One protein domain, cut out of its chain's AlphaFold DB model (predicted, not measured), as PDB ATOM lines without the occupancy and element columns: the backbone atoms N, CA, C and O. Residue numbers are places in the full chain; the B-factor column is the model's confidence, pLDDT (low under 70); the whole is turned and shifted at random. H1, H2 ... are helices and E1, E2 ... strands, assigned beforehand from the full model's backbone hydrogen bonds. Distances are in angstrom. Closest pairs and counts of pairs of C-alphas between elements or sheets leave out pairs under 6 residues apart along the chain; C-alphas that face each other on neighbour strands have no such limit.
ATOM      1  N   TRP A   3      -9.578  85.204 167.985       95.56
ATOM      2  CA  TRP A   3      -9.902  85.746 166.666       95.56
ATOM      3  C   TRP A   3      -8.621  86.140 165.954       95.56
ATOM      4  O   TRP A   3      -7.890  86.991 166.454       95.56
ATOM      5  N   GLU A   4      -8.363  85.541 164.801       94.88
ATOM      6  CA  GLU A   4      -7.274  85.968 163.930       94.88
ATOM      7  C   GLU A   4      -7.746  87.098 163.017       94.88
ATOM      8  O   GLU A   4      -8.854  87.052 162.477       94.88
ATOM      9  N   THR A   5      -6.925  88.138 162.879       94.00
ATOM     10  CA  THR A   5      -7.232  89.316 162.051       94.00
ATOM     11  C   THR A   5      -7.408  88.970 160.572       94.00
ATOM     12  O   THR A   5      -8.175  89.636 159.875       94.00
ATOM     13  N   GLY A   6      -6.763  87.899 160.114       93.19
ATOM     14  CA  GLY A   6      -7.006  87.229 158.845       93.19
ATOM     15  C   GLY A   6      -5.929  86.186 158.551       93.19
ATOM     16  O   GLY A   6      -4.812  86.288 159.048       93.19
ATOM     17  N   ASN A   7      -6.273  85.200 157.724       93.56
ATOM     18  CA  ASN A   7      -5.349  84.145 157.321       93.56
ATOM     19  C   ASN A   7      -4.334  84.674 156.296       93.56
ATOM     20  O   ASN A   7      -4.743  85.242 155.283       93.56
ATOM     21  N   GLU A   8      -3.040  84.453 156.536       91.00
ATOM     22  CA  GLU A   8      -1.960  84.667 155.555       91.00
ATOM     23  C   GLU A   8      -1.916  86.069 154.905       91.00
ATOM     24  O   GLU A   8      -1.580  86.222 153.729       91.00
ATOM     25  N   LEU A   9      -2.222  87.123 155.670       91.31
ATOM     26  CA  LEU A   9      -2.265  88.496 155.153       91.31
ATOM     27  C   LEU A   9      -0.860  89.051 154.840       91.31
ATOM     28  O   LEU A   9      -0.247  89.725 155.666       91.31
ATOM     29  N   GLU A  10      -0.360  88.795 153.629       86.06
ATOM     30  CA  GLU A  10       0.991  89.185 153.191       86.06
ATOM     31  C   GLU A  10       1.283  90.684 153.335       86.06
ATOM     32  O   GLU A  10       2.317  91.067 153.884       86.06
ATOM     33  N   ASP A  11       0.351  91.519 152.868       87.12
ATOM     34  CA  ASP A  11       0.500  92.976 152.772       87.12
ATOM     35  C   ASP A  11      -0.209  93.724 153.918       87.12
ATOM     36  O   ASP A  11      -0.568  94.902 153.796       87.12
ATOM     37  N   THR A  12      -0.448  93.048 155.049       92.12
ATOM     38  CA  THR A  12      -1.019  93.693 156.239       92.12
ATOM     39  C   THR A  12      -0.099  94.791 156.784       92.12
ATOM     40  O   THR A  12       1.120  94.782 156.597       92.12
ATOM     41  N   ASN A  13      -0.680  95.772 157.473       95.19
ATOM     42  CA  ASN A  13       0.048  96.907 158.033       95.19
ATOM     43  C   ASN A  13      -0.472  97.288 159.427       95.19
ATOM     44  O   ASN A  13      -1.522  96.823 159.871       95.19
ATOM     45  N   ALA A  14       0.280  98.156 160.109       96.94
ATOM     46  CA  ALA A  14      -0.002  98.556 161.485       96.94
ATOM     47  C   ALA A  14      -1.384  99.210 161.656       96.94
ATOM     48  O   ALA A  14      -2.077  98.908 162.625       96.94
ATOM     49  N   ASP A  15      -1.809 100.058 160.714       97.75
ATOM     50  CA  ASP A  15      -3.092 100.764 160.806       97.75
ATOM     51  C   ASP A  15      -4.273  99.802 160.677       97.75
ATOM     52  O   ASP A  15      -5.234  99.896 161.446       97.75
ATOM     53  N   PHE A  16      -4.200  98.866 159.726       96.81
ATOM     54  CA  PHE A  16      -5.208  97.824 159.556       96.81
ATOM     55  C   PHE A  16      -5.290  96.927 160.792       96.81
ATOM     56  O   PHE A  16      -6.391  96.706 161.308       96.81
ATOM     57  N   LEU A  17      -4.143  96.443 161.284       97.44
ATOM     58  CA  LEU A  17      -4.092  95.598 162.473       97.44
ATOM     59  C   LEU A  17      -4.715  96.319 163.669       97.44
ATOM     60  O   LEU A  17      -5.633  95.791 164.295       97.44
ATOM     61  N   HIS A  18      -4.259  97.540 163.951       98.19
ATOM     62  CA  HIS A  18      -4.706  98.296 165.112       98.19
ATOM     63  C   HIS A  18      -6.217  98.528 165.091       98.19
ATOM     64  O   HIS A  18      -6.907  98.266 166.077       98.19
ATOM     65  N   GLN A  19      -6.753  98.977 163.951       98.12
ATOM     66  CA  GLN A  19      -8.185  99.235 163.800       98.12
ATOM     67  C   GLN A  19      -9.012  97.953 163.949       98.12
ATOM     68  O   GLN A  19     -10.014  97.955 164.667       98.12
ATOM     69  N   THR A  20      -8.583  96.857 163.322       97.44
ATOM     70  CA  THR A  20      -9.288  95.570 163.363       97.44
ATOM     71  C   THR A  20      -9.261  94.961 164.764       97.44
ATOM     72  O   THR A  20     -10.310  94.611 165.309       97.44
ATOM     73  N   ALA A  21      -8.089  94.893 165.397       98.00
ATOM     74  CA  ALA A  21      -7.937  94.336 166.736       98.00
ATOM     75  C   ALA A  21      -8.678  95.178 167.792       98.00
ATOM     76  O   ALA A  21      -9.400  94.624 168.623       98.00
ATOM     77  N   ALA A  22      -8.588  96.514 167.725       98.25
ATOM     78  CA  ALA A  22      -9.351  97.403 168.604       98.25
ATOM     79  C   ALA A  22     -10.866  97.241 168.411       98.25
ATOM     80  O   ALA A  22     -11.628  97.273 169.381       98.25
ATOM     81  N   TRP A  23     -11.320  97.027 167.171       97.88
ATOM     82  CA  TRP A  23     -12.726  96.757 166.884       97.88
ATOM     83  C   TRP A  23     -13.196  95.443 167.513       97.88
ATOM     84  O   TRP A  23     -14.244  95.424 168.160       97.88
ATOM     85  N   ILE A  24     -12.409  94.369 167.398       97.31
ATOM     86  CA  ILE A  24     -12.705  93.088 168.055       97.31
ATOM     87  C   ILE A  24     -12.770  93.282 169.575       97.31
ATOM     88  O   ILE A  24     -13.776  92.930 170.189       97.31
ATOM     89  N   LYS A  25     -11.759  93.913 170.187       97.69
ATOM     90  CA  LYS A  25     -11.715  94.151 171.642       97.69
ATOM     91  C   LYS A  25     -12.857  95.036 172.143       97.69
ATOM     92  O   LYS A  25     -13.342  94.824 173.251       97.69
ATOM     93  N   LYS A  26     -13.343  95.985 171.340       98.00
ATOM     94  CA  LYS A  26     -14.510  96.814 171.687       98.00
ATOM     95  C   LYS A  26     -15.773  95.974 171.904       98.00
ATOM     96  O   LYS A  26     -16.536  96.260 172.824       98.00
ATOM     97  N   TRP A  27     -16.011  94.975 171.057       97.31
ATOM     98  CA  TRP A  27     -17.224  94.147 171.105       97.31
ATOM     99  C   TRP A  27     -17.044  92.853 171.904       97.31
ATOM    100  O   TRP A  27     -18.013  92.319 172.439       97.31
ATOM    101  N   ALA A  28     -15.809  92.372 172.014       96.44
ATOM    102  CA  ALA A  28     -15.442  91.138 172.691       96.44
ATOM    103  C   ALA A  28     -14.193  91.347 173.577       96.44
ATOM    104  O   ALA A  28     -13.142  90.759 173.319       96.44
ATOM    105  N   PRO A  29     -14.287  92.152 174.655       95.69
ATOM    106  CA  PRO A  29     -13.127  92.602 175.439       95.69
ATOM    107  C   PRO A  29     -12.359  91.481 176.152       95.69
ATOM    108  O   PRO A  29     -11.208  91.669 176.533       95.69
ATOM    109  N   HIS A  30     -12.983  90.315 176.326       96.00
ATOM    110  CA  HIS A  30     -12.378  89.144 176.964       96.00
ATOM    111  C   HIS A  30     -11.909  88.071 175.971       96.00
ATOM    112  O   HIS A  30     -11.405  87.038 176.403       96.00
ATOM    113  N   GLN A  31     -12.090  88.276 174.663       96.56
ATOM    114  CA  GLN A  31     -11.586  87.344 173.656       96.56
ATOM    115  C   GLN A  31     -10.130  87.656 173.318       96.56
ATOM    116  O   GLN A  31      -9.723  88.820 173.284       96.56
ATOM    117  N   LEU A  32      -9.355  86.601 173.069       97.69
ATOM    118  CA  LEU A  32      -7.975  86.719 172.609       97.69
ATOM    119  C   LEU A  32      -7.948  87.107 171.125       97.69
ATOM    120  O   LEU A  32      -8.811  86.666 170.362       97.69
ATOM    121  N   VAL A  33      -6.957  87.897 170.722       98.06
ATOM    122  CA  VAL A  33      -6.729  88.301 169.326       98.06
ATOM    123  C   VAL A  33      -5.365  87.803 168.856       98.06
ATOM    124  O   VAL A  33      -4.366  87.962 169.564       98.06
ATOM    125  N   VAL A  34      -5.351  87.206 167.665       97.50
ATOM    126  CA  VAL A  34      -4.167  86.694 166.970       97.50
ATOM    127  C   VAL A  34      -3.865  87.586 165.769       97.50
ATOM    128  O   VAL A  34      -4.782  87.948 165.032       97.50
ATOM    129  N   ASP A  35      -2.595  87.921 165.565       96.19
ATOM    130  CA  ASP A  35      -2.099  88.464 164.296       96.19
ATOM    131  C   ASP A  35      -1.004  87.562 163.733       96.19
ATOM    132  O   ASP A  35      -0.138  87.097 164.481       96.19
ATOM    133  N   GLY A  36      -1.022  87.343 162.422       92.81
ATOM    134  CA  GLY A  36      -0.115  86.415 161.770       92.81
ATOM    135  C   GLY A  36       0.076  86.670 160.287       92.81
ATOM    136  O   GLY A  36      -0.710  87.348 159.630       92.81
ATOM    137  N   THR A  37       1.159  86.101 159.760       92.50
ATOM    138  CA  THR A  37       1.423  85.992 158.320       92.50
ATOM    139  C   THR A  37       1.995  84.609 158.021       92.50
ATOM    140  O   THR A  37       2.232  83.823 158.934       92.50
ATOM    141  N   TYR A  38       2.298  84.330 156.755       91.75
ATOM    142  CA  TYR A  38       3.019  83.120 156.354       91.75
ATOM    143  C   TYR A  38       4.516  83.339 156.093       91.75
ATOM    144  O   TYR A  38       5.197  82.463 155.566       91.75
ATOM    145  N   LYS A  39       5.043  84.529 156.414       90.31
ATOM    146  CA  LYS A  39       6.443  84.888 156.132       90.31
ATOM    147  C   LYS A  39       7.252  85.156 157.389       90.31
ATOM    148  O   LYS A  39       8.418  84.777 157.453       90.31
ATOM    149  N   LYS A  40       6.679  85.881 158.354       92.31
ATOM    150  CA  LYS A  40       7.407  86.404 159.519       92.31
ATOM    151  C   LYS A  40       6.476  86.886 160.631       92.31
ATOM    152  O   LYS A  40       5.297  87.150 160.410       92.31
ATOM    153  N   ILE A  41       7.076  87.142 161.792       95.75
ATOM    154  CA  ILE A  41       6.468  87.921 162.876       95.75
ATOM    155  C   ILE A  41       6.500  89.417 162.534       95.75
ATOM    156  O   ILE A  41       7.563  89.991 162.277       95.75
ATOM    157  N   ASN A  42       5.338  90.067 162.571       94.88
ATOM    158  CA  ASN A  42       5.224  91.509 162.372       94.88
ATOM    159  C   ASN A  42       5.631  92.278 163.634       94.88
ATOM    160  O   ASN A  42       5.045  92.109 164.702       94.88
ATOM    161  N   SER A  43       6.593  93.196 163.514       95.38
ATOM    162  CA  SER A  43       7.070  93.978 164.662       95.38
ATOM    163  C   SER A  43       5.993  94.887 165.258       95.38
ATOM    164  O   SER A  43       5.977  95.102 166.466       95.38
ATOM    165  N   PHE A  44       5.077  95.406 164.433       96.12
ATOM    166  CA  PHE A  44       3.983  96.261 164.900       96.12
ATOM    167  C   PHE A  44       2.937  95.491 165.725       96.12
ATOM    168  O   PHE A  44       2.345  96.075 166.631       96.12
ATOM    169  N   ALA A  45       2.767  94.184 165.492       96.81
ATOM    170  CA  ALA A  45       1.877  93.337 166.288       96.81
ATOM    171  C   ALA A  45       2.388  93.140 167.724       96.81
ATOM    172  O   ALA A  45       1.601  93.083 168.669       96.81
ATOM    173  N   LEU A  46       3.713  93.112 167.913       97.50
ATOM    174  CA  LEU A  46       4.331  92.985 169.239       97.50
ATOM    175  C   LEU A  46       4.035  94.190 170.139       97.50
ATOM    176  O   LEU A  46       3.936  94.042 171.356       97.50
ATOM    177  N   THR A  47       3.858  95.372 169.548       96.69
ATOM    178  CA  THR A  47       3.590  96.617 170.277       96.69
ATOM    179  C   THR A  47       2.110  96.978 170.368       96.69
ATOM    180  O   THR A  47       1.761  97.876 171.133       96.69
ATOM    181  N   ASP A  48       1.230  96.310 169.615       98.00
ATOM    182  CA  ASP A  48      -0.199  96.616 169.656       98.00
ATOM    183  C   ASP A  48      -0.824  96.123 170.979       98.00
ATOM    184  O   ASP A  48      -0.658  94.952 171.351       98.00
ATOM    185  N   PRO A  49      -1.541  96.982 171.728       97.25
ATOM    186  CA  PRO A  49      -2.137  96.601 173.007       97.25
ATOM    187  C   PRO A  49      -3.350  95.667 172.869       97.25
ATOM    188  O   PRO A  49      -3.760  95.070 173.860       97.25
ATOM    189  N   ASN A  50      -3.935  95.546 171.676       98.19
ATOM    190  CA  ASN A  50      -5.121  94.732 171.419       98.19
ATOM    191  C   ASN A  50      -4.786  93.319 170.926       98.19
ATOM    192  O   ASN A  50      -5.695  92.494 170.859       98.19
ATOM    193  N   VAL A  51      -3.526  93.045 170.579       98.19
ATOM    194  CA  VAL A  51      -3.048  91.731 170.126       98.19
ATOM    195  C   VAL A  51      -2.496  90.945 171.309       98.19
ATOM    196  O   VAL A  51      -1.671  91.460 172.065       98.19
ATOM    197  N   ASP A  52      -2.916  89.693 171.467       98.12
ATOM    198  CA  ASP A  52      -2.476  88.828 172.571       98.12
ATOM    199  C   ASP A  52      -1.500  87.742 172.095       98.12
ATOM    200  O   ASP A  52      -0.563  87.377 172.814       98.12
ATOM    201  N   ILE A  53      -1.719  87.236 170.879       98.12
ATOM    202  CA  ILE A  53      -0.987  86.123 170.277       98.12
ATOM    203  C   ILE A  53      -0.434  86.574 168.925       98.12
ATOM    204  O   ILE A  53      -1.118  87.265 168.172       98.12
ATOM    205  N   VAL A  54       0.787  86.161 168.605       97.62
ATOM    206  CA  VAL A  54       1.368  86.307 167.268       97.62
ATOM    207  C   VAL A  54       1.636  84.939 166.653       97.62
ATOM    208  O   VAL A  54       2.071  84.018 167.353       97.62
ATOM    209  N   SER A  55       1.382  84.808 165.355       97.00
ATOM    210  CA  SER A  55       1.576  83.568 164.605       97.00
ATOM    211  C   SER A  55       2.437  83.752 163.354       97.00
ATOM    212  O   SER A  55       2.615  84.854 162.833       97.00
ATOM    213  N   ASN A  56       3.018  82.645 162.894       96.94
ATOM    214  CA  ASN A  56       3.667  82.529 161.590       96.94
ATOM    215  C   ASN A  56       3.296  81.180 160.962       96.94
ATOM    216  O   ASN A  56       3.144  80.200 161.699       96.94
ATOM    217  N   HIS A  57       3.124  81.135 159.639       97.56
ATOM    218  CA  HIS A  57       2.819  79.909 158.895       97.56
ATOM    219  C   HIS A  57       4.042  79.438 158.115       97.56
ATOM    220  O   HIS A  57       4.804  80.248 157.585       97.56
ATOM    221  N   TYR A  58       4.242  78.125 158.072       97.62
ATOM    222  CA  TYR A  58       5.459  77.497 157.580       97.62
ATOM    223  C   TYR A  58       5.205  76.702 156.307       97.62
ATOM    224  O   TYR A  58       4.691  75.580 156.352       97.62
ATOM    225  N   TYR A  59       5.648  77.256 155.180       95.19
ATOM    226  CA  TYR A  59       5.467  76.676 153.854       95.19
ATOM    227  C   TYR A  59       6.686  76.889 152.950       95.19
ATOM    228  O   TYR A  59       7.446  77.846 153.083       95.19
ATOM    229  N   THR A  60       6.857  75.992 151.975       92.06
ATOM    230  CA  THR A  60       7.994  76.011 151.036       92.06
ATOM    231  C   THR A  60       8.075  77.314 150.235       92.06
ATOM    232  O   THR A  60       9.163  77.775 149.913       92.06
ATOM    233  N   ASN A  61       6.935  77.935 149.915       89.44
ATOM    234  CA  ASN A  61       6.882  79.199 149.167       89.44
ATOM    235  C   ASN A  61       7.476  80.394 149.937       89.44
ATOM    236  O   ASN A  61       7.852  81.385 149.314       89.44
ATOM    237  N   ALA A  62       7.564  80.302 151.264       92.12
ATOM    238  CA  ALA A  62       8.191  81.290 152.131       92.12
ATOM    239  C   ALA A  62       9.593  80.868 152.600       92.12
ATOM    240  O   ALA A  62      10.220  81.624 153.339       92.12
ATOM    241  N   ASP A  63      10.081  79.697 152.166       94.00
ATOM    242  CA  ASP A  63      11.387  79.127 152.536       94.00
ATOM    243  C   ASP A  63      11.610  79.075 154.060       94.00
ATOM    244  O   ASP A  63      12.688  79.367 154.573       94.00
ATOM    245  N   ASN A  64      10.547  78.760 154.807       95.69
ATOM    246  CA  ASN A  64      10.534  78.821 156.271       95.69
ATOM    247  C   ASN A  64      10.000  77.536 156.936       95.69
ATOM    248  O   ASN A  64       9.914  77.453 158.163       95.69
ATOM    249  N   ASN A  65       9.673  76.500 156.155       95.06
ATOM    250  CA  ASN A  65       9.144  75.223 156.635       95.06
ATOM    251  C   ASN A  65      10.222  74.257 157.130       95.06
ATOM    252  O   ASN A  65      10.358  73.129 156.663       95.06
ATOM    253  N   HIS A  66      10.972  74.697 158.135       97.56
ATOM    254  CA  HIS A  66      12.027  73.914 158.766       97.56
ATOM    255  C   HIS A  66      12.091  74.180 160.282       97.56
ATOM    256  O   HIS A  66      11.768  75.281 160.740       97.56
ATOM    257  N   PRO A  67      12.579  73.227 161.100       98.00
ATOM    258  CA  PRO A  67      12.573  73.345 162.563       98.00
ATOM    259  C   PRO A  67      13.299  74.583 163.103       98.00
ATOM    260  O   PRO A  67      12.922  75.107 164.151       98.00
ATOM    261  N   GLY A  68      14.318  75.080 162.393       98.12
ATOM    262  CA  GLY A  68      15.074  76.268 162.798       98.12
ATOM    263  C   GLY A  68      14.231  77.545 162.871       98.12
ATOM    264  O   GLY A  68      14.564  78.427 163.668       98.12
ATOM    265  N   GLN A  69      13.130  77.621 162.113       98.50
ATOM    266  CA  GLN A  69      12.278  78.808 162.036       98.50
ATOM    267  C   GLN A  69      11.612  79.106 163.381       98.50
ATOM    268  O   GLN A  69      11.573  80.261 163.792       98.50
ATOM    269  N   VAL A  70      11.229  78.069 164.135       98.50
ATOM    270  CA  VAL A  70      10.628  78.211 165.474       98.50
ATOM    271  C   VAL A  70      11.531  79.037 166.391       98.50
ATOM    272  O   VAL A  70      11.086  79.975 167.046       98.50
ATOM    273  N   THR A  71      12.836  78.742 166.409       98.25
ATOM    274  CA  THR A  71      13.787  79.504 167.238       98.25
ATOM    275  C   THR A  71      14.021  80.921 166.721       98.25
ATOM    276  O   THR A  71      14.354  81.808 167.505       98.25
ATOM    277  N   GLN A  72      13.896  81.156 165.411       98.06
ATOM    278  CA  GLN A  72      14.009  82.497 164.834       98.06
ATOM    279  C   GLN A  72      12.804  83.353 165.227       98.06
ATOM    280  O   GLN A  72      12.989  84.464 165.723       98.06
ATOM    281  N   ASP A  73      11.599  82.803 165.107       98.25
ATOM    282  CA  ASP A  73      10.365  83.481 165.487       98.25
ATOM    283  C   ASP A  73      10.326  83.739 166.999       98.25
ATOM    284  O   ASP A  73      10.060  84.863 167.413       98.25
ATOM    285  N   LEU A  74      10.719  82.772 167.839       98.44
ATOM    286  CA  LEU A  74      10.845  82.986 169.288       98.44
ATOM    287  C   LEU A  74      11.797  84.145 169.637       98.44
ATOM    288  O   LEU A  74      11.486  84.955 170.514       98.44
ATOM    289  N   ARG A  75      12.938  84.272 168.936       97.94
ATOM    290  CA  ARG A  75      13.849  85.425 169.098       97.94
ATOM    291  C   ARG A  75      13.186  86.733 168.671       97.94
ATOM    292  O   ARG A  75      13.377  87.736 169.351       97.94
ATOM    293  N   ALA A  76      12.427  86.725 167.575       97.44
ATOM    294  CA  ALA A  76      11.728  87.905 167.072       97.44
ATOM    295  C   ALA A  76      10.621  88.373 168.031       97.44
ATOM    296  O   ALA A  76      10.490  89.570 168.277       97.44
ATOM    297  N   VAL A  77       9.865  87.439 168.617       97.94
ATOM    298  CA  VAL A  77       8.826  87.736 169.615       97.94
ATOM    299  C   VAL A  77       9.441  88.241 170.921       97.94
ATOM    300  O   VAL A  77       8.879  89.123 171.574       97.94
ATOM    301  N   GLY A  78      10.595  87.698 171.321       96.69
ATOM    302  CA  GLY A  78      11.338  88.158 172.498       96.69
ATOM    303  C   GLY A  78      10.545  88.059 173.807       96.69
ATOM    304  O   GLY A  78      10.751  88.872 174.704       96.69
ATOM    305  N   GLY A  79       9.598  87.117 173.891       95.38
ATOM    306  CA  GLY A  79       8.713  86.933 175.048       95.38
ATOM    307  C   GLY A  79       7.661  88.033 175.257       95.38
ATOM    308  O   GLY A  79       7.016  88.049 176.300       95.38
ATOM    309  N   GLN A  80       7.474  88.954 174.302       96.00
ATOM    310  CA  GLN A  80       6.534  90.080 174.446       96.00
ATOM    311  C   GLN A  80       5.061  89.669 174.316       96.00
ATOM    312  O   GLN A  80       4.187  90.292 174.917       96.00
ATOM    313  N   LYS A  81       4.786  88.640 173.512       97.56
ATOM    314  CA  LYS A  81       3.451  88.105 173.216       97.56
ATOM    315  C   LYS A  81       3.505  86.579 173.234       97.56
ATOM    316  O   LYS A  81       4.583  85.995 173.124       97.56
ATOM    317  N   VAL A  82       2.346  85.933 173.349       97.69
ATOM    318  CA  VAL A  82       2.255  84.479 173.157       97.69
ATOM    319  C   VAL A  82       2.543  84.166 171.690       97.69
ATOM    320  O   VAL A  82       2.035  84.851 170.807       97.69
ATOM    321  N   TYR A  83       3.346  83.139 171.431       98.19
ATOM    322  CA  TYR A  83       3.717  82.725 170.081       98.19
ATOM    323  C   TYR A  83       3.102  81.367 169.728       98.19
ATOM    324  O   TYR A  83       3.161  80.442 170.536       98.19
ATOM    325  N   LEU A  84       2.544  81.244 168.525       96.56
ATOM    326  CA  LEU A  84       1.968  80.015 167.976       96.56
ATOM    327  C   LEU A  84       2.489  79.791 166.548       96.56
ATOM    328  O   LEU A  84       2.512  80.728 165.756       96.56
ATOM    329  N   VAL A  85       2.832  78.556 166.172       98.06
ATOM    330  CA  VAL A  85       2.961  78.221 164.740       98.06
ATOM    331  C   VAL A  85       1.554  78.045 164.175       98.06
ATOM    332  O   VAL A  85       0.877  77.062 164.479       98.06
ATOM    333  N   GLY A  86       1.092  79.046 163.424       96.50
ATOM    334  CA  GLY A  86      -0.304  79.167 162.999       96.50
ATOM    335  C   GLY A  86      -0.708  78.071 162.027       96.50
ATOM    336  O   GLY A  86      -1.760  77.474 162.203       96.50
ATOM    337  N   GLU A  87       0.173  77.737 161.085       97.00
ATOM    338  CA  GLU A  87       0.010  76.614 160.166       97.00
ATOM    339  C   GLU A  87       1.376  76.048 159.774       97.00
ATOM    340  O   GLU A  87       2.368  76.772 159.682       97.00
ATOM    341  N   PHE A  88       1.441  74.744 159.529       97.50
ATOM    342  CA  PHE A  88       2.555  74.110 158.828       97.50
ATOM    343  C   PHE A  88       2.088  72.811 158.173       97.50
ATOM    344  O   PHE A  88       1.169  72.149 158.664       97.50
ATOM    345  N   GLY A  89       2.697  72.423 157.055       96.06
ATOM    346  CA  GLY A  89       2.248  71.242 156.324       96.06
ATOM    347  C   GLY A  89       2.976  71.012 155.007       96.06
ATOM    348  O   GLY A  89       4.004  71.625 154.729       96.06
ATOM    349  N   LEU A  90       2.391  70.135 154.185       93.56
ATOM    350  CA  LEU A  90       2.789  69.880 152.791       93.56
ATOM    351  C   LEU A  90       4.223  69.349 152.630       93.56
ATOM    352  O   LEU A  90       4.900  69.638 151.643       93.56
ATOM    353  N   LEU A  91       4.670  68.572 153.613       94.88
ATOM    354  CA  LEU A  91       5.956  67.888 153.635       94.88
ATOM    355  C   LEU A  91       5.760  66.417 154.027       94.88
ATOM    356  O   LEU A  91       4.745  66.078 154.643       94.88
ATOM    357  N   PRO A  92       6.752  65.553 153.754       95.50
ATOM    358  CA  PRO A  92       6.820  64.223 154.349       95.50
ATOM    359  C   PRO A  92       6.708  64.258 155.884       95.50
ATOM    360  O   PRO A  92       7.175  65.193 156.544       95.50
ATOM    361  N   ALA A  93       6.096  63.227 156.468       97.00
ATOM    362  CA  ALA A  93       5.742  63.172 157.885       97.00
ATOM    363  C   ALA A  93       6.952  63.271 158.828       97.00
ATOM    364  O   ALA A  93       6.824  63.804 159.928       97.00
ATOM    365  N   ASP A  94       8.132  62.802 158.418       97.81
ATOM    366  CA  ASP A  94       9.371  62.929 159.191       97.81
ATOM    367  C   ASP A  94       9.835  64.390 159.307       97.81
ATOM    368  O   ASP A  94      10.219  64.837 160.391       97.81
ATOM    369  N   GLN A  95       9.722  65.165 158.226       98.00
ATOM    370  CA  GLN A  95      10.022  66.597 158.220       98.00
ATOM    371  C   GLN A  95       8.976  67.399 159.003       98.00
ATOM    372  O   GLN A  95       9.340  68.267 159.801       98.00
ATOM    373  N   LEU A  96       7.686  67.067 158.855       98.25
ATOM    374  CA  LEU A  96       6.623  67.653 159.683       98.25
ATOM    375  C   LEU A  96       6.852  67.362 161.166       98.25
ATOM    376  O   LEU A  96       6.707  68.253 162.005       98.25
ATOM    377  N   ASN A  97       7.273  66.142 161.499       98.44
ATOM    378  CA  ASN A  97       7.609  65.787 162.868       98.44
ATOM    379  C   ASN A  97       8.815  66.589 163.371       98.44
ATOM    380  O   ASN A  97       8.786  67.060 164.501       98.44
ATOM    381  N   ALA A  98       9.846  66.820 162.553       98.62
ATOM    382  CA  ALA A  98      10.979  67.657 162.951       98.62
ATOM    383  C   ALA A  98      10.543  69.088 163.323       98.62
ATOM    384  O   ALA A  98      10.980  69.616 164.349       98.62
ATOM    385  N   ILE A  99       9.644  69.695 162.538       98.69
ATOM    386  CA  ILE A  99       9.047  71.003 162.856       98.69
ATOM    387  C   ILE A  99       8.254  70.916 164.166       98.69
ATOM    388  O   ILE A  99       8.497  71.708 165.074       98.69
ATOM    389  N   MET A 100       7.365  69.929 164.303       98.56
ATOM    390  CA  MET A 100       6.536  69.763 165.498       98.56
ATOM    391  C   MET A 100       7.368  69.551 166.768       98.56
ATOM    392  O   MET A 100       7.096  70.166 167.794       98.56
ATOM    393  N   GLN A 101       8.431  68.751 166.715       98.44
ATOM    394  CA  GLN A 101       9.329  68.565 167.856       98.44
ATOM    395  C   GLN A 101      10.095  69.854 168.195       98.44
ATOM    396  O   GLN A 101      10.326  70.133 169.370       98.44
ATOM    397  N   SER A 102      10.435  70.684 167.201       98.56
ATOM    398  CA  SER A 102      10.985  72.022 167.458       98.56
ATOM    399  C   SER A 102       9.976  72.921 168.176       98.56
ATOM    400  O   SER A 102      10.358  73.623 169.109       98.56
ATOM    401  N   ILE A 103       8.692  72.856 167.805       98.62
ATOM    402  CA  ILE A 103       7.603  73.581 168.480       98.62
ATOM    403  C   ILE A 103       7.467  73.128 169.941       98.62
ATOM    404  O   ILE A 103       7.345  73.968 170.826       98.62
ATOM    405  N   VAL A 104       7.517  71.818 170.201       98.19
ATOM    406  CA  VAL A 104       7.384  71.246 171.554       98.19
ATOM    407  C   VAL A 104       8.582  71.596 172.448       98.19
ATOM    408  O   VAL A 104       8.404  71.850 173.638       98.19
ATOM    409  N   HIS A 105       9.806  71.564 171.910       97.88
ATOM    410  CA  HIS A 105      11.022  71.510 172.729       97.88
ATOM    411  C   HIS A 105      11.924  72.745 172.662       97.88
ATOM    412  O   HIS A 105      12.803  72.885 173.514       97.88
ATOM    413  N   SER A 106      11.751  73.641 171.687       98.19
ATOM    414  CA  SER A 106      12.592  74.837 171.596       98.19
ATOM    415  C   SER A 106      12.272  75.840 172.701       98.19
ATOM    416  O   SER A 106      11.115  76.182 172.937       98.19
ATOM    417  N   GLU A 107      13.320  76.374 173.320       97.69
ATOM    418  CA  GLU A 107      13.242  77.475 174.276       97.69
ATOM    419  C   GLU A 107      14.263  78.555 173.902       97.69
ATOM    420  O   GLU A 107      15.419  78.264 173.587       97.69
ATOM    421  N   VAL A 108      13.842  79.819 173.939       98.06
ATOM    422  CA  VAL A 108      14.711  80.983 173.736       98.06
ATOM    423  C   VAL A 108      14.461  81.971 174.866       98.06
ATOM    424  O   VAL A 108      13.372  82.526 174.974       98.06
ATOM    425  N   ASN A 109      15.478  82.225 175.696       95.88
ATOM    426  CA  ASN A 109      15.402  83.158 176.829       95.88
ATOM    427  C   ASN A 109      14.209  82.884 177.775       95.88
ATOM    428  O   ASN A 109      13.568  83.823 178.242       95.88
ATOM    429  N   GLY A 110      13.890  81.610 178.033       95.50
ATOM    430  CA  GLY A 110      12.750  81.211 178.866       95.50
ATOM    431  C   GLY A 110      11.382  81.251 178.171       95.50
ATOM    432  O   GLY A 110      10.379  80.965 178.819       95.50
ATOM    433  N   ALA A 111      11.312  81.605 176.883       96.69
ATOM    434  CA  ALA A 111      10.081  81.580 176.094       96.69
ATOM    435  C   ALA A 111      10.011  80.335 175.196       96.69
ATOM    436  O   ALA A 111      11.008  79.947 174.581       96.69
ATOM    437  N   GLN A 112       8.815  79.758 175.078       97.50
ATOM    438  CA  GLN A 112       8.498  78.606 174.228       97.50
ATOM    439  C   GLN A 112       7.270  78.913 173.363       97.50
ATOM    440  O   GLN A 112       6.492  79.821 173.674       97.50
ATOM    441  N   ALA A 113       7.091  78.162 172.275       97.94
ATOM    442  CA  ALA A 113       5.861  78.231 171.497       97.94
ATOM    443  C   ALA A 113       4.698  77.641 172.311       97.94
ATOM    444  O   ALA A 113       4.856  76.644 173.011       97.94
ATOM    445  N   ALA A 114       3.514  78.236 172.197       96.75
ATOM    446  CA  ALA A 114       2.302  77.734 172.839       96.75
ATOM    447  C   ALA A 114       1.733  76.488 172.142       96.75
ATOM    448  O   ALA A 114       0.909  75.782 172.719       96.75
ATOM    449  N   GLY A 115       2.135  76.238 170.894       96.94
ATOM    450  CA  GLY A 115       1.660  75.123 170.091       96.94
ATOM    451  C   GLY A 115       1.929  75.315 168.604       96.94
ATOM    452  O   GLY A 115       2.527  76.310 168.181       96.94
ATOM    453  N   GLY A 116       1.442  74.363 167.813       96.62
ATOM    454  CA  GLY A 116       1.399  74.473 166.366       96.62
ATOM    455  C   GLY A 116       0.218  73.725 165.778       96.62
ATOM    456  O   GLY A 116      -0.215  72.713 166.336       96.62
ATOM    457  N   LEU A 117      -0.301  74.220 164.659       96.44
ATOM    458  CA  LEU A 117      -1.436  73.614 163.970       96.44
ATOM    459  C   LEU A 117      -0.966  73.021 162.640       96.44
ATOM    460  O   LEU A 117      -0.462  73.732 161.775       96.44
ATOM    461  N   ILE A 118      -1.128  71.705 162.476       96.62
ATOM    462  CA  ILE A 118      -0.915  71.078 161.169       96.62
ATOM    463  C   ILE A 118      -2.062  71.462 160.250       96.62
ATOM    464  O   ILE A 118      -3.236  71.257 160.581       96.62
ATOM    465  N   TRP A 119      -1.711  71.958 159.068       95.31
ATOM    466  CA  TRP A 119      -2.688  72.215 158.032       95.31
ATOM    467  C   TRP A 119      -3.311  70.915 157.541       95.31
ATOM    468  O   TRP A 119      -2.630  69.988 157.106       95.31
ATOM    469  N   GLY A 120      -4.642  70.916 157.556       92.19
ATOM    470  CA  GLY A 120      -5.420  70.164 156.586       92.19
ATOM    471  C   GLY A 120      -6.575  69.348 157.142       92.19
ATOM    472  O   GLY A 120      -7.281  68.753 156.339       92.19
ATOM    473  N   PHE A 121      -6.812  69.292 158.459       94.56
ATOM    474  CA  PHE A 121      -7.876  68.428 158.988       94.56
ATOM    475  C   PHE A 121      -9.261  68.808 158.450       94.56
ATOM    476  O   PHE A 121      -9.616  69.990 158.343       94.56
ATOM    477  N   ARG A 122     -10.061  67.796 158.119       94.94
ATOM    478  CA  ARG A 122     -11.451  67.958 157.687       94.94
ATOM    479  C   ARG A 122     -12.366  67.033 158.480       94.94
ATOM    480  O   ARG A 122     -11.963  65.967 158.933       94.94
ATOM    481  N   GLY A 123     -13.596  67.489 158.701       94.69
ATOM    482  CA  GLY A 123     -14.618  66.732 159.422       94.69
ATOM    483  C   GLY A 123     -15.399  65.788 158.510       94.69
ATOM    484  O   GLY A 123     -15.321  65.880 157.282       94.69
ATOM    485  N   HIS A 124     -16.197  64.918 159.124       95.88
ATOM    486  CA  HIS A 124     -17.136  64.063 158.405       95.88
ATOM    487  C   HIS A 124     -18.153  64.892 157.613       95.88
ATOM    488  O   HIS A 124     -18.609  65.953 158.052       95.88
ATOM    489  N   ARG A 125     -18.533  64.383 156.443       94.94
ATOM    490  CA  ARG A 125     -19.651  64.898 155.653       94.94
ATOM    491  C   ARG A 125     -20.971  64.354 156.178       94.94
ATOM    492  O   ARG A 125     -21.036  63.325 156.848       94.94
ATOM    493  N   HIS A 126     -22.046  65.054 155.826       93.50
ATOM    494  CA  HIS A 126     -23.396  64.652 156.197       93.50
ATOM    495  C   HIS A 126     -23.743  63.250 155.660       93.50
ATOM    496  O   HIS A 126     -24.244  62.432 156.427       93.50
ATOM    497  N   ASP A 127     -23.416  62.953 154.399       94.06
ATOM    498  CA  ASP A 127     -23.844  61.735 153.684       94.06
ATOM    499  C   ASP A 127     -22.708  60.724 153.457       94.06
ATOM    500  O   ASP A 127     -22.606  60.102 152.402       94.06
ATOM    501  N   GLY A 128     -21.841  60.556 154.455       96.12
ATOM    502  CA  GLY A 128     -20.711  59.629 154.388       96.12
ATOM    503  C   GLY A 128     -19.391  60.287 154.040       96.12
ATOM    504  O   GLY A 128     -19.352  61.374 153.466       96.12
ATOM    505  N   GLY A 129     -18.312  59.616 154.432       96.19
ATOM    506  CA  GLY A 129     -16.947  60.068 154.219       96.19
ATOM    507  C   GLY A 129     -16.598  61.380 154.917       96.19
ATOM    508  O   GLY A 129     -17.289  61.854 155.827       96.19
ATOM    509  N   PHE A 130     -15.517  61.995 154.450       96.69
ATOM    510  CA  PHE A 130     -15.012  63.267 154.953       96.69
ATOM    511  C   PHE A 130     -15.099  64.377 153.904       96.69
ATOM    512  O   PHE A 130     -15.117  64.153 152.688       96.69
ATOM    513  N   TYR A 131     -15.151  65.622 154.378       95.88
ATOM    514  CA  TYR A 131     -14.779  66.746 153.527       95.88
ATOM    515  C   TYR A 131     -13.315  66.577 153.141       95.88
ATOM    516  O   TYR A 131     -12.522  66.111 153.945       95.88
ATOM    517  N   TRP A 132     -12.959  66.949 151.918       93.75
ATOM    518  CA  TRP A 132     -11.603  66.748 151.433       93.75
ATOM    519  C   TRP A 132     -11.126  67.953 150.636       93.75
ATOM    520  O   TRP A 132     -11.925  68.730 150.105       93.75
ATOM    521  N   HIS A 133      -9.812  68.111 150.590       93.25
ATOM    522  CA  HIS A 133      -9.116  69.077 149.759       93.25
ATOM    523  C   HIS A 133      -7.834  68.430 149.238       93.25
ATOM    524  O   HIS A 133      -7.196  67.681 149.975       93.25
ATOM    525  N   LYS A 134      -7.476  68.701 147.981       92.19
ATOM    526  CA  LYS A 134      -6.212  68.266 147.390       92.19
ATOM    527  C   LYS A 134      -5.410  69.491 146.989       92.19
ATOM    528  O   LYS A 134      -5.869  70.302 146.188       92.19
ATOM    529  N   GLU A 135      -4.215  69.580 147.536       87.94
ATOM    530  CA  GLU A 135      -3.278  70.658 147.281       87.94
ATOM    531  C   GLU A 135      -2.626  70.491 145.910       87.94
ATOM    532  O   GLU A 135      -2.466  69.377 145.403       87.94
ATOM    533  N   SER A 136      -2.163  71.595 145.322       83.06
ATOM    534  CA  SER A 136      -1.392  71.560 144.066       83.06
ATOM    535  C   SER A 136      -0.099  70.737 144.180       83.06
ATOM    536  O   SER A 136       0.394  70.209 143.186       83.06
ATOM    537  N   THR A 137       0.414  70.573 145.403       81.31
ATOM    538  CA  THR A 137       1.560  69.714 145.742       81.31
ATOM    539  C   THR A 137       1.225  68.218 145.738       81.31
ATOM    540  O   THR A 137       2.123  67.394 145.874       81.31
ATOM    541  N   GLY A 138      -0.054  67.854 145.593       86.38
ATOM    542  CA  GLY A 138      -0.547  66.478 145.596       86.38
ATOM    543  C   GLY A 138      -0.987  65.953 146.966       86.38
ATOM    544  O   GLY A 138      -1.628  64.904 147.007       86.38
ATOM    545  N   HIS A 139      -0.701  66.672 148.055       89.38
ATOM    546  CA  HIS A 139      -1.122  66.296 149.408       89.38
ATOM    547  C   HIS A 139      -2.634  66.458 149.584       89.38
ATOM    548  O   HIS A 139      -3.230  67.414 149.085       89.38
ATOM    549  N   TYR A 140      -3.248  65.542 150.327       93.94
ATOM    550  CA  TYR A 140      -4.657  65.645 150.698       93.94
ATOM    551  C   TYR A 140      -4.811  66.210 152.111       93.94
ATOM    552  O   TYR A 140      -3.901  66.141 152.939       93.94
ATOM    553  N   SER A 141      -5.996  66.736 152.400       94.75
ATOM    554  CA  SER A 141      -6.467  66.944 153.767       94.75
ATOM    555  C   SER A 141      -6.372  65.665 154.600       94.75
ATOM    556  O   SER A 141      -6.545  64.567 154.076       94.75
ATOM    557  N   TYR A 142      -6.167  65.826 155.904       96.31
ATOM    558  CA  TYR A 142      -6.103  64.714 156.848       96.31
ATOM    559  C   TYR A 142      -7.453  64.462 157.518       96.31
ATOM    560  O   TYR A 142      -8.242  65.382 157.763       96.31
ATOM    561  N   HIS A 143      -7.680  63.214 157.901       95.56
ATOM    562  CA  HIS A 143      -8.866  62.795 158.633       95.56
ATOM    563  C   HIS A 143      -8.476  62.352 160.040       95.56
ATOM    564  O   HIS A 143      -7.570  61.547 160.214       95.56
ATOM    565  N   LEU A 144      -9.163  62.847 161.073       93.50
ATOM    566  CA  LEU A 144      -9.014  62.301 162.426       93.50
ATOM    567  C   LEU A 144      -9.947  61.080 162.555       93.50
ATOM    568  O   LEU A 144     -11.154  61.255 162.375       93.50
ATOM    569  N   PRO A 145      -9.448  59.874 162.895       94.19
ATOM    570  CA  PRO A 145      -8.216  59.605 163.648       94.19
ATOM    571  C   PRO A 145      -6.995  59.127 162.843       94.19
ATOM    572  O   PRO A 145      -6.013  58.689 163.446       94.19
ATOM    573  N   GLY A 146      -7.061  59.191 161.521       94.94
ATOM    574  CA  GLY A 146      -6.068  58.667 160.595       94.94
ATOM    575  C   GLY A 146      -6.461  57.293 160.059       94.94
ATOM    576  O   GLY A 146      -6.950  56.434 160.800       94.94
ATOM    577  N   PHE A 147      -6.242  57.101 158.759       95.75
ATOM    578  CA  PHE A 147      -6.575  55.889 158.022       95.75
ATOM    579  C   PHE A 147      -5.330  55.329 157.338       95.75
ATOM    580  O   PHE A 147      -4.856  55.840 156.325       95.75
ATOM    581  N   ALA A 148      -4.783  54.248 157.897       93.19
ATOM    582  CA  ALA A 148      -3.514  53.678 157.445       93.19
ATOM    583  C   ALA A 148      -3.537  53.181 155.989       93.19
ATOM    584  O   ALA A 148      -2.506  53.230 155.328       93.19
ATOM    585  N   LYS A 149      -4.688  52.701 155.500       94.56
ATOM    586  CA  LYS A 149      -4.829  52.173 154.138       94.56
ATOM    587  C   LYS A 149      -5.213  53.277 153.155       94.56
ATOM    588  O   LYS A 149      -4.519  53.498 152.173       94.56
ATOM    589  N   GLU A 150      -6.313  53.976 153.412       94.75
ATOM    590  CA  GLU A 150      -6.842  55.010 152.516       94.75
ATOM    591  C   GLU A 150      -5.957  56.268 152.473       94.75
ATOM    592  O   GLU A 150      -5.911  56.965 151.458       94.75
ATOM    593  N   GLY A 151      -5.236  56.541 153.562       94.38
ATOM    594  CA  GLY A 151      -4.328  57.673 153.711       94.38
ATOM    595  C   GLY A 151      -2.844  57.330 153.541       94.38
ATOM    596  O   GLY A 151      -2.009  58.185 153.836       94.38
ATOM    597  N   GLU A 152      -2.490  56.120 153.080       95.06
ATOM    598  CA  GLU A 152      -1.090  55.663 152.958       95.06
ATOM    599  C   GLU A 152      -0.248  56.621 152.103       95.06
ATOM    600  O   GLU A 152       0.806  57.088 152.539       95.06
ATOM    601  N   ALA A 153      -0.757  56.987 150.921       91.31
ATOM    602  CA  ALA A 153      -0.080  57.891 149.989       91.31
ATOM    603  C   ALA A 153       0.180  59.288 150.580       91.31
ATOM    604  O   ALA A 153       1.093  59.979 150.140       91.31
ATOM    605  N   ASN A 154      -0.606  59.693 151.582       93.06
ATOM    606  CA  ASN A 154      -0.490  60.980 152.269       93.06
ATOM    607  C   ASN A 154       0.205  60.861 153.640       93.06
ATOM    608  O   ASN A 154       0.241  61.829 154.397       93.06
ATOM    609  N   GLN A 155       0.705  59.667 153.993       96.88
ATOM    610  CA  GLN A 155       1.275  59.342 155.307       96.88
ATOM    611  C   GLN A 155       0.356  59.738 156.477       96.88
ATOM    612  O   GLN A 155       0.819  60.088 157.565       96.88
ATOM    613  N   GLU A 156      -0.962  59.682 156.263       96.62
ATOM    614  CA  GLU A 156      -1.947  60.334 157.127       96.62
ATOM    615  C   GLU A 156      -1.858  59.866 158.579       96.62
ATOM    616  O   GLU A 156      -1.820  60.692 159.488       96.62
ATOM    617  N   GLN A 157      -1.774  58.552 158.810       95.94
ATOM    618  CA  GLN A 157      -1.685  58.003 160.165       95.94
ATOM    619  C   GLN A 157      -0.479  58.579 160.926       95.94
ATOM    620  O   GLN A 157      -0.622  58.985 162.076       95.94
ATOM    621  N   ALA A 158       0.684  58.682 160.275       97.38
ATOM    622  CA  ALA A 158       1.892  59.228 160.888       97.38
ATOM    623  C   ALA A 158       1.744  60.724 161.212       97.38
ATOM    624  O   ALA A 158       2.171  61.171 162.277       97.38
ATOM    625  N   VAL A 159       1.101  61.491 160.325       97.62
ATOM    626  CA  VAL A 159       0.826  62.917 160.548       97.62
ATOM    627  C   VAL A 159      -0.177  63.129 161.683       97.62
ATOM    628  O   VAL A 159       0.017  63.992 162.535       97.62
ATOM    629  N   VAL A 160      -1.230  62.321 161.765       96.25
ATOM    630  CA  VAL A 160      -2.181  62.403 162.882       96.25
ATOM    631  C   VAL A 160      -1.504  62.033 164.205       96.25
ATOM    632  O   VAL A 160      -1.681  62.725 165.214       96.25
ATOM    633  N   ASP A 161      -0.698  60.971 164.213       95.94
ATOM    634  CA  ASP A 161      -0.027  60.491 165.421       95.94
ATOM    635  C   ASP A 161       1.033  61.473 165.930       95.94
ATOM    636  O   ASP A 161       1.182  61.623 167.146       95.94
ATOM    637  N   LEU A 162       1.728  62.203 165.048       96.00
ATOM    638  CA  LEU A 162       2.710  63.203 165.478       96.00
ATOM    639  C   LEU A 162       2.041  64.407 166.166       96.00
ATOM    640  O   LEU A 162       2.551  64.884 167.178       96.00
ATOM    641  N   VAL A 163       0.855  64.836 165.708       96.19
ATOM    642  CA  VAL A 163       0.067  65.891 166.384       96.19
ATOM    643  C   VAL A 163      -0.355  65.438 167.776       96.19
ATOM    644  O   VAL A 163      -0.195  66.167 168.756       96.19
ATOM    645  N   ARG A 164      -0.877  64.214 167.888       95.81
ATOM    646  CA  ARG A 164      -1.310  63.664 169.177       95.81
ATOM    647  C   ARG A 164      -0.130  63.419 170.126       95.81
ATOM    648  O   ARG A 164      -0.270  63.624 171.331       95.81
ATOM    649  N   THR A 165       1.026  63.024 169.596       96.69
ATOM    650  CA  THR A 165       2.271  62.881 170.363       96.69
ATOM    651  C   THR A 165       2.731  64.230 170.906       96.69
ATOM    652  O   THR A 165       2.991  64.339 172.102       96.69
ATOM    653  N   ALA A 166       2.740  65.272 170.072       96.94
ATOM    654  CA  ALA A 166       3.084  66.628 170.489       96.94
ATOM    655  C   ALA A 166       2.146  67.156 171.582       96.94
ATOM    656  O   ALA A 166       2.609  67.691 172.588       96.94
ATOM    657  N   ALA A 167       0.835  66.924 171.446       96.06
ATOM    658  CA  ALA A 167      -0.140  67.286 172.471       96.06
ATOM    659  C   ALA A 167       0.138  66.588 173.817       96.06
ATOM    660  O   ALA A 167       0.058  67.219 174.871       96.06
ATOM    661  N   ALA A 168       0.509  65.303 173.795       97.38
ATOM    662  CA  ALA A 168       0.888  64.565 174.999       97.38
ATOM    663  C   ALA A 168       2.178  65.123 175.627       97.38
ATOM    664  O   ALA A 168       2.203  65.404 176.825       97.38
ATOM    665  N   GLN A 169       3.217  65.358 174.820       97.69
ATOM    666  CA  GLN A 169       4.494  65.917 175.278       97.69
ATOM    667  C   GLN A 169       4.316  67.303 175.913       97.69
ATOM    668  O   GLN A 169       4.830  67.547 177.005       97.69
ATOM    669  N   MET A 170       3.530  68.186 175.285       95.88
ATOM    670  CA  MET A 170       3.203  69.516 175.821       95.88
ATOM    671  C   MET A 170       2.405  69.445 177.130       95.88
ATOM    672  O   MET A 170       2.541  70.315 177.986       95.88
ATOM    673  N   ALA A 171       1.612  68.388 177.331       96.00
ATOM    674  CA  ALA A 171       0.923  68.113 178.592       96.00
ATOM    675  C   ALA A 171       1.819  67.430 179.652       96.00
ATOM    676  O   ALA A 171       1.323  67.017 180.702       96.00
ATOM    677  N   GLY A 172       3.122  67.271 179.389       96.19
ATOM    678  CA  GLY A 172       4.067  66.588 180.278       96.19
ATOM    679  C   GLY A 172       3.904  65.064 180.308       96.19
ATOM    680  O   GLY A 172       4.372  64.407 181.240       96.19
TER     681      GLY A 172
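Overview. This is residues 3 to 172 of the 509 residues of the protein "Endo-b1,4-mannanase 5C" of Klebsiella pneumoniae (UniProt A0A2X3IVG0). A small, strongly twisted sheet of four strands has helices H2, H3 and H4 packed over one of its faces, with H1 near its edge strand E1 and H5 near its edge strand E4, next to H4. A long loop, residues 119 to 155, reaches away from E4 to Asp 127 before the printed part comes back to H5. The printed part has 170 residues, with five named helices and four named strands in the order H1 E1 H2 E2 H3 E3 H4 E4 H5; the sheet runs E1 E2 E3 E4, all parallel. The class is mixed, helices and strands, with under half of the residues in named elements, in two layers, H1, H3, H4 and H5 being on one face of the sheet. The whole is compact, with a radius of gyration of the C-alphas of 16.9 A and spans of 48 by 39 by 32 A.

Arrangement. Residues 3 to 4 pair, parallel, with residues 33 to 34 of E1, residues 32 to 37. H1, residues 14 to 27, is on the sheet, its C-alpha 21 6.7 A from that of Val 33. E1 and E2, residues 53 to 58, are parallel neighbours, with N 55 and O 35 2.9 A apart. H2, residues 43 to 47, only just touches H1, with 3 pairs of C-alphas within 8 A, the closest Ala 14 and Phe 44 at 5.7 A. E2 is parallel to E3, residues 82 to 88, with N 54 and O 82 2.8 A apart. H3, residues 68 to 77, runs along the strands, at 25 degrees to E2 on the local plane and at a height over the sheet of 9.6 A. E3 is parallel to E4, residues 116 to 118, with N 117 and O 85 3.1 A apart. H4, residues 93 to 105, is on the same face as H2 and H3, over E3 and E4. With its residues 99 to 103 alone H4 touches H3, the closest C-alphas being those of Val 70 and Ile 103, 6.3 A apart. H5, residues 156 to 170, touches H4 at a shallow tilt of 9 degrees, the same way, the closest C-alphas being those of Ala 93 and Val 159, 5.6 A apart. E1, H2, E2, then E2, H3, E3, then E3, H4, E4 are strand-helix-strand units, two parallel neighbour strands with a helix between, each with a right-handed crossover. In H1, H3, H4 and H5 every O i to N i+4 pair is within hydrogen-bond range; in H2 0 of 1 is, beside 2 of 2 O i to N i+3 pairs.

Along the chain. H1 begins at C-alpha 14 (-0.002, 98.556, 161.485) and is 20.2 A long. E1 is 17.1 A, E2 16.6 A, H3 14.7 A, E3 17.7 A and H4 17.8 A. H5, 21.5 A, ends at C-alpha 170 (3.203, 69.516, 175.821).

Size, cuts and confidence. The C-alphas farthest apart are those of Asn 109 and Asp 127, at 50.3 A. The printed part has no cut. The link from E4 to H5, 37 residues, is long. The mean pLDDT of the printed part is 95.7, and no printed residue is under 70.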